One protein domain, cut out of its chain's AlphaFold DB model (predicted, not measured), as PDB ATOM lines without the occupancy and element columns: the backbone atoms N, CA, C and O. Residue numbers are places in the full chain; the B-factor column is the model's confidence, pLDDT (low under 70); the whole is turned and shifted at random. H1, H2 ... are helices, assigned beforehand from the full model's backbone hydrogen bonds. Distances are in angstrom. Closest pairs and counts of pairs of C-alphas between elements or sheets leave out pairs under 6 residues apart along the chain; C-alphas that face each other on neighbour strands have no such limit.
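AT A GLANCE: This is residues 57 to 114 of the 174 residues of an uncharacterized protein of Candidatus Methanodesulfokores washburnensis (UniProt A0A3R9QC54). H3, the longest helix, and H2 are the two well-separated legs of an open arch, with the turn at residues 94 to 97. Beyond H2, away from H3, a long loop of residues 63 to 78 leads from the short H1, and residues 105 to 114 of H3 stick out. The printed part has 58 residues with three named helices in the order H1, H2, H3 and no named strand; the class is all helix. The whole is loose, with a radius of gyration of the C-alphas of 13.1 A, and flat, spanning 34 by 27 by 13 A.

IN THESE COORDINATES: H3 is residues 98 to 114, 24.4 A long from its first C-alpha at (8.253, -33.471, -6.708) to its last at (19.309, -54.525, -1.309). H2 is residues 79 to 93, 21.4 A long, and begins with C-alpha 79 at (20.727, -56.726, -18.347). H1 is residues 58 to 62, 6.6 A long.

HOW THE PARTS SIT: H3 touches no helix, and its residues 105 to 114 stand free, with no C-alpha 8 or more residues away along the chain within 10 A. H2 and H3 are apart, and a tight link of 4 residues joins them. Along H2 y rises from -56.726 at C-alpha 79 to -35.508 at C-alpha 93, and along H3 it falls. H1 is apart from H2 and from H3. Each O i to N i+4 pair is within hydrogen-bond range in H2 and H3; in H1 0 of 1 is, beside 1 of 2 O i to N i+3 pairs.

THE WHOLE: The C-alphas farthest apart, of Met 75 and Asp 98, are 36.8 A apart. The printed part has no cut. The link from H1 to H2, 16 residues, is long. The mean pLDDT of the printed part is 91.2, and no printed residue is under 70.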
ATOM      1  N   TYR A  57      16.699 -57.145 -28.692       86.12
ATOM      2  CA  TYR A  57      15.400 -56.970 -29.336       86.12
ATOM      3  C   TYR A  57      15.423 -55.788 -30.312       86.12
ATOM      4  O   TYR A  57      14.922 -54.711 -30.012       86.12
ATOM      5  N   ILE A  58      15.897 -56.019 -31.537       83.19
ATOM      6  CA  ILE A  58      16.088 -54.977 -32.568       83.19
ATOM      7  C   ILE A  58      14.909 -53.992 -32.693       83.19
ATOM      8  O   ILE A  58      15.119 -52.784 -32.731       83.19
ATOM      9  N   TYR A  59      13.668 -54.476 -32.801       85.44
ATOM     10  CA  TYR A  59      12.512 -53.596 -33.029       85.44
ATOM     11  C   TYR A  59      12.000 -52.921 -31.763       85.44
ATOM     12  O   TYR A  59      11.669 -51.741 -31.799       85.44
ATOM     13  N   VAL A  60      11.933 -53.649 -30.647       86.69
ATOM     14  CA  VAL A  60      11.378 -53.103 -29.403       86.69
ATOM     15  C   VAL A  60      12.349 -52.091 -28.801       86.69
ATOM     16  O   VAL A  60      11.924 -51.021 -28.389       86.69
ATOM     17  N   SER A  61      13.655 -52.358 -28.839       88.69
ATOM     18  CA  SER A  61      14.673 -51.426 -28.334       88.69
ATOM     19  C   SER A  61      14.667 -50.089 -29.079       88.69
ATOM     20  O   SER A  61      14.838 -49.040 -28.465       88.69
ATOM     21  N   LYS A  62      14.329 -50.075 -30.379       89.50
ATOM     22  CA  LYS A  62      14.147 -48.823 -31.141       89.50
ATOM     23  C   LYS A  62      13.045 -47.921 -30.570       89.50
ATOM     24  O   LYS A  62      13.142 -46.702 -30.699       89.50
ATOM     25  N   LEU A  63      12.025 -48.499 -29.932       92.31
ATOM     26  CA  LEU A  63      10.921 -47.751 -29.322       92.31
ATOM     27  C   LEU A  63      11.298 -47.113 -27.976       92.31
ATOM     28  O   LEU A  63      10.576 -46.235 -27.516       92.31
ATOM     29  N   HIS A  64      12.426 -47.509 -27.379       92.94
ATOM     30  CA  HIS A  64      12.907 -47.020 -26.082       92.94
ATOM     31  C   HIS A  64      14.232 -46.252 -26.187       92.94
ATOM     32  O   HIS A  64      15.001 -46.141 -25.231       92.94
ATOM     33  N   THR A  65      14.511 -45.703 -27.370       92.25
ATOM     34  CA  THR A  65      15.711 -44.892 -27.630       92.25
ATOM     35  C   THR A  65      15.771 -43.647 -26.752       92.25
ATOM     36  O   THR A  65      16.859 -43.216 -26.382       92.25
ATOM     37  N   ARG A  66      14.613 -43.094 -26.371       93.75
ATOM     38  CA  ARG A  66      14.516 -41.947 -25.463       93.75
ATOM     39  C   ARG A  66      15.063 -42.269 -24.071       93.75
ATOM     40  O   ARG A  66      15.747 -41.437 -23.487       93.75
ATOM     41  N   GLU A  67      14.739 -43.445 -23.545       94.94
ATOM     42  CA  GLU A  67      15.203 -43.934 -22.244       94.94
ATOM     43  C   GLU A  67      16.607 -44.558 -22.315       94.94
ATOM     44  O   GLU A  67      17.166 -44.918 -21.283       94.94
ATOM     45  N   GLY A  68      17.172 -44.703 -23.520       93.75
ATOM     46  CA  GLY A  68      18.462 -45.355 -23.744       93.75
ATOM     47  C   GLY A  68      18.437 -46.869 -23.520       93.75
ATOM     48  O   GLY A  68      19.491 -47.459 -23.310       93.75
ATOM     49  N   LEU A  69      17.261 -47.506 -23.540       94.56
ATOM     50  CA  LEU A  69      17.131 -48.929 -23.224       94.56
ATOM     51  C   LEU A  69      17.389 -49.812 -24.445       94.56
ATOM     52  O   LEU A  69      16.603 -49.826 -25.398       94.56
ATOM     53  N   ASP A  70      18.429 -50.636 -24.357       92.31
ATOM     54  CA  ASP A  70      18.632 -51.761 -25.262       92.31
ATOM     55  C   ASP A  70      18.131 -53.055 -24.621       92.31
ATOM     56  O   ASP A  70      18.777 -53.631 -23.755       92.31
ATOM     57  N   LEU A  71      16.935 -53.491 -25.004       92.69
ATOM     58  CA  LEU A  71      16.262 -54.627 -24.375       92.69
ATOM     59  C   LEU A  71      16.861 -55.951 -24.861       92.69
ATOM     60  O   LEU A  71      16.879 -56.241 -26.056       92.69
ATOM     61  N   ARG A  72      17.263 -56.800 -23.919       90.62
ATOM     62  CA  ARG A  72      17.977 -58.061 -24.137       90.62
ATOM     63  C   ARG A  72      17.182 -59.296 -23.717       90.62
ATOM     64  O   ARG A  72      16.151 -59.215 -23.041       90.62
ATOM     65  N   GLY A  73      17.654 -60.458 -24.168       86.81
ATOM     66  CA  GLY A  73      17.076 -61.759 -23.844       86.81
ATOM     67  C   GLY A  73      17.262 -62.173 -22.380       86.81
ATOM     68  O   GLY A  73      18.074 -61.620 -21.644       86.81
ATOM     69  N   LEU A  74      16.518 -63.199 -21.960       86.25
ATOM     70  CA  LEU A  74      16.548 -63.781 -20.616       86.25
ATOM     71  C   LEU A  74      17.916 -64.358 -20.223       86.25
ATOM     72  O   LEU A  74      18.163 -64.523 -19.029       86.25
ATOM     73  N   MET A  75      18.765 -64.644 -21.212       81.88
ATOM     74  CA  MET A  75      20.108 -65.200 -21.031       81.88
ATOM     75  C   MET A  75      21.172 -64.156 -20.705       81.88
ATOM     76  O   MET A  75      22.258 -64.525 -20.272       81.88
ATOM     77  N   ASP A  76      20.866 -62.874 -20.885       84.12
ATOM     78  CA  ASP A  76      21.730 -61.808 -20.404       84.12
ATOM     79  C   ASP A  76      21.417 -61.554 -18.924       84.12
ATOM     80  O   ASP A  76      20.365 -60.997 -18.587       84.12
ATOM     81  N   TYR A  77      22.296 -62.033 -18.042       80.88
ATOM     82  CA  TYR A  77      22.150 -61.898 -16.591       80.88
ATOM     83  C   TYR A  77      22.544 -60.506 -16.076       80.88
ATOM     84  O   TYR A  77      22.138 -60.138 -14.974       80.88
ATOM     85  N   GLU A  78      23.277 -59.721 -16.865       86.50
ATOM     86  CA  GLU A  78      23.715 -58.369 -16.507       86.50
ATOM     87  C   GLU A  78      22.678 -57.308 -16.898       86.50
ATOM     88  O   GLU A  78      22.648 -56.229 -16.300       86.50
ATOM     89  N   ARG A  79      21.746 -57.643 -17.808       90.88
ATOM     90  CA  ARG A  79      20.727 -56.726 -18.347       90.88
ATOM     91  C   ARG A  79      20.004 -55.884 -17.296       90.88
ATOM     92  O   ARG A  79      19.662 -54.739 -17.554       90.88
ATOM     93  N   ALA A  80      19.733 -56.433 -16.108       91.94
ATOM     94  CA  ALA A  80      19.009 -55.708 -15.065       91.94
ATOM     95  C   ALA A  80      19.808 -54.500 -14.546       91.94
ATOM     96  O   ALA A  80      19.235 -53.431 -14.334       91.94
ATOM     97  N   ILE A  81      21.123 -54.662 -14.381       93.62
ATOM     98  CA  ILE A  81      22.023 -53.586 -13.959       93.62
ATOM     99  C   ILE A  81      22.202 -52.576 -15.093       93.62
ATOM    100  O   ILE A  81      22.071 -51.378 -14.856       93.62
ATOM    101  N   GLU A  82      22.390 -53.031 -16.330       93.94
ATOM    102  CA  GLU A  82      22.505 -52.137 -17.490       93.94
ATOM    103  C   GLU A  82      21.237 -51.292 -17.717       93.94
ATOM    104  O   GLU A  82      21.311 -50.103 -18.045       93.94
ATOM    105  N   TYR A  83      20.050 -51.872 -17.503       95.62
ATOM    106  CA  TYR A  83      18.792 -51.123 -17.562       95.62
ATOM    107  C   TYR A  83      18.730 -50.064 -16.468       95.62
ATOM    108  O   TYR A  83      18.304 -48.939 -16.731       95.62
ATOM    109  N   LEU A  84      19.174 -50.393 -15.252       96.25
ATOM    110  CA  LEU A  84      19.232 -49.432 -14.156       96.25
ATOM    111  C   LEU A  84      20.197 -48.280 -14.476       96.25
ATOM    112  O   LEU A  84      19.873 -47.122 -14.215       96.25
ATOM    113  N   GLU A  85      21.348 -48.569 -15.088       96.25
ATOM    114  CA  GLU A  85      22.287 -47.542 -15.546       96.25
ATOM    115  C   GLU A  85      21.687 -46.637 -16.624       96.25
ATOM    116  O   GLU A  85      21.806 -45.413 -16.522       96.25
ATOM    117  N   SER A  86      20.994 -47.218 -17.603       96.62
ATOM    118  CA  SER A  86      20.326 -46.478 -18.681       96.62
ATOM    119  C   SER A  86      19.231 -45.558 -18.128       96.62
ATOM    120  O   SER A  86      19.205 -44.361 -18.417       96.62
ATOM    121  N   LEU A  87      18.383 -46.082 -17.235       96.75
ATOM    122  CA  LEU A  87      17.332 -45.305 -16.574       96.75
ATOM    123  C   LEU A  87      17.907 -44.189 -15.694       96.75
ATOM    124  O   LEU A  87      17.371 -43.082 -15.674       96.75
ATOM    125  N   LYS A  88      19.016 -44.448 -14.993       96.25
ATOM    126  CA  LYS A  88      19.735 -43.440 -14.204       96.25
ATOM    127  C   LYS A  88      20.189 -42.271 -15.084       96.25
ATOM    128  O   LYS A  88      19.999 -41.123 -14.687       96.25
ATOM    129  N   GLU A  89      20.761 -42.530 -16.261       96.94
ATOM    130  CA  GLU A  89      21.146 -41.454 -17.188       96.94
ATOM    131  C   GLU A  89      19.926 -40.731 -17.775       96.94
ATOM    132  O   GLU A  89      19.904 -39.499 -17.812       96.94
ATOM    133  N   TYR A  90      18.870 -41.460 -18.142       96.56
ATOM    134  CA  TYR A  90      17.618 -40.862 -18.604       96.56
ATOM    135  C   TYR A  90      17.032 -39.880 -17.578       96.56
ATOM    136  O   TYR A  90      16.699 -38.743 -17.919       96.56
ATOM    137  N   PHE A  91      16.963 -40.275 -16.301       95.75
ATOM    138  CA  PHE A  91      16.406 -39.430 -15.243       95.75
ATOM    139  C   PHE A  91      17.226 -38.171 -14.952       95.75
ATOM    140  O   PHE A  91      16.651 -37.171 -14.525       95.75
ATOM    141  N   ARG A  92      18.536 -38.164 -15.233       93.62
ATOM    142  CA  ARG A  92      19.359 -36.943 -15.150       93.62
ATOM    143  C   ARG A  92      18.989 -35.909 -16.210       93.62
ATOM    144  O   ARG A  92      19.177 -34.718 -15.982       93.62
ATOM    145  N   GLY A  93      18.499 -36.360 -17.364       92.62
ATOM    146  CA  GLY A  93      18.195 -35.508 -18.513       92.62
ATOM    147  C   GLY A  93      16.764 -34.970 -18.559       92.62
ATOM    148  O   GLY A  93      16.467 -34.128 -19.405       92.62
ATOM    149  N   VAL A  94      15.862 -35.437 -17.689       94.81
ATOM    150  CA  VAL A  94      14.444 -35.043 -17.710       94.81
ATOM    151  C   VAL A  94      14.055 -34.188 -16.509       94.81
ATOM    152  O   VAL A  94      14.527 -34.381 -15.392       94.81
ATOM    153  N   SER A  95      13.122 -33.260 -16.726       95.19
ATOM    154  CA  SER A  95      12.506 -32.511 -15.631       95.19
ATOM    155  C   SER A  95      11.522 -33.399 -14.869       95.19
ATOM    156  O   SER A  95      10.579 -33.944 -15.450       95.19
ATOM    157  N   LEU A  96      11.717 -33.510 -13.556       94.62
ATOM    158  CA  LEU A  96      10.876 -34.292 -12.655       94.62
ATOM    159  C   LEU A  96      10.053 -33.365 -11.756       94.62
ATOM    160  O   LEU A  96      10.571 -32.374 -11.238       94.62
ATOM    161  N   ASN A  97       8.781 -33.705 -11.550       95.62
ATOM    162  CA  ASN A  97       7.970 -33.085 -10.503       95.62
ATOM    163  C   ASN A  97       8.318 -33.691  -9.135       95.62
ATOM    164  O   ASN A  97       9.005 -34.713  -9.062       95.62
ATOM    165  N   ASP A  98       7.848 -33.071  -8.058       93.44
ATOM    166  CA  ASP A  98       8.253 -33.471  -6.708       93.44
ATOM    167  C   ASP A  98       7.783 -34.886  -6.347       93.44
ATOM    168  O   ASP A  98       8.585 -35.670  -5.852       93.44
ATOM    169  N   GLY A  99       6.575 -35.286  -6.759       93.88
ATOM    170  CA  GLY A  99       6.098 -36.661  -6.558       93.88
ATOM    171  C   GLY A  99       6.988 -37.728  -7.217       93.88
ATOM    172  O   GLY A  99       7.290 -38.749  -6.607       93.88
ATOM    173  N   LYS A 100       7.488 -37.489  -8.438       94.06
ATOM    174  CA  LYS A 100       8.435 -38.412  -9.095       94.06
ATOM    175  C   LYS A 100       9.802 -38.425  -8.419       94.06
ATOM    176  O   LYS A 100      10.447 -39.469  -8.382       94.06
ATOM    177  N   LYS A 101      10.264 -37.283  -7.900       92.75
ATOM    178  CA  LYS A 101      11.520 -37.224  -7.134       92.75
ATOM    179  C   LYS A 101      11.407 -38.041  -5.850       92.75
ATOM    180  O   LYS A 101      12.328 -38.788  -5.546       92.75
ATOM    181  N   GLU A 102      10.286 -37.929  -5.138       88.44
ATOM    182  CA  GLU A 102      10.000 -38.721  -3.937       88.44
ATOM    183  C   GLU A 102       9.975 -40.222  -4.248       88.44
ATOM    184  O   GLU A 102      10.589 -41.014  -3.533       88.44
ATOM    185  N   GLU A 103       9.339 -40.621  -5.351       93.06
ATOM    186  CA  GLU A 103       9.303 -42.021  -5.779       93.06
ATOM    187  C   GLU A 103      10.701 -42.564  -6.114       93.06
ATOM    188  O   GLU A 103      11.075 -43.636  -5.637       93.06
ATOM    189  N   ILE A 104      11.502 -41.810  -6.875       94.31
ATOM    190  CA  ILE A 104      12.888 -42.185  -7.193       94.31
ATOM    191  C   ILE A 104      13.739 -42.251  -5.924       94.31
ATOM    192  O   ILE A 104      14.549 -43.166  -5.790       94.31
ATOM    193  N   ALA A 105      13.561 -41.316  -4.988       88.12
ATOM    194  CA  ALA A 105      14.277 -41.331  -3.719       88.12
ATOM    195  C   ALA A 105      13.958 -42.603  -2.924       88.12
ATOM    196  O   ALA A 105      14.883 -43.274  -2.471       88.12
ATOM    197  N   ARG A 106      12.679 -42.986  -2.826       89.06
ATOM    198  CA  ARG A 106      12.260 -44.234  -2.173       89.06
ATOM    199  C   ARG A 106      12.894 -45.458  -2.836       89.06
ATOM    200  O   ARG A 106      13.518 -46.252  -2.145       89.06
ATOM    201  N   ILE A 107      12.814 -45.563  -4.166       94.50
ATOM    202  CA  ILE A 107      13.457 -46.653  -4.921       94.50
ATOM    203  C   ILE A 107      14.969 -46.673  -4.661       94.50
ATOM    204  O   ILE A 107      15.551 -47.735  -4.470       94.50
ATOM    205  N   GLY A 108      15.618 -45.508  -4.628       90.56
ATOM    206  CA  GLY A 108      17.037 -45.387  -4.312       90.56
ATOM    207  C   GLY A 108      17.381 -45.940  -2.928       90.56
ATOM    208  O   GLY A 108      18.372 -46.653  -2.800       90.56
ATOM    209  N   MET A 109      16.556 -45.669  -1.914       83.75
ATOM    210  CA  MET A 109      16.741 -46.220  -0.565       83.75
ATOM    211  C   MET A 109      16.571 -47.743  -0.548       83.75
ATOM    212  O   MET A 109      17.430 -48.429   0.001       83.75
ATOM    213  N   ASP A 110      15.548 -48.271  -1.225       88.69
ATOM    214  CA  ASP A 110      15.327 -49.718  -1.356       88.69
ATOM    215  C   ASP A 110      16.526 -50.398  -2.059       88.69
ATOM    216  O   ASP A 110      16.979 -51.475  -1.670       88.69
ATOM    217  N   LEU A 111      17.111 -49.754  -3.077       91.56
ATOM    218  CA  LEU A 111      18.304 -50.261  -3.767       91.56
ATOM    219  C   LEU A 111      19.550 -50.258  -2.870       91.56
ATOM    220  O   LEU A 111      20.339 -51.204  -2.922       91.56
ATOM    221  N   LEU A 112      19.738 -49.225  -2.039       85.62
ATOM    222  CA  LEU A 112      20.807 -49.203  -1.031       85.62
ATOM    223  C   LEU A 112      20.618 -50.335  -0.015       85.62
ATOM    224  O   LEU A 112      21.585 -50.999   0.366       85.62
ATOM    225  N   GLU A 113      19.374 -50.579   0.390       81.50
ATOM    226  CA  GLU A 113      19.014 -51.664   1.289       81.50
ATOM    227  C   GLU A 113      19.384 -53.037   0.695       81.50
ATOM    228  O   GLU A 113      20.073 -53.826   1.350       81.50
ATOM    229  N   ILE A 114      18.991 -53.294  -0.560       87.62
ATOM    230  CA  ILE A 114      19.309 -54.525  -1.309       87.62
ATOM    231  C   ILE A 114      20.822 -54.700  -1.478       87.62
ATOM    232  O   ILE A 114      21.331 -55.816  -1.387       87.62
TER     233      ILE A 114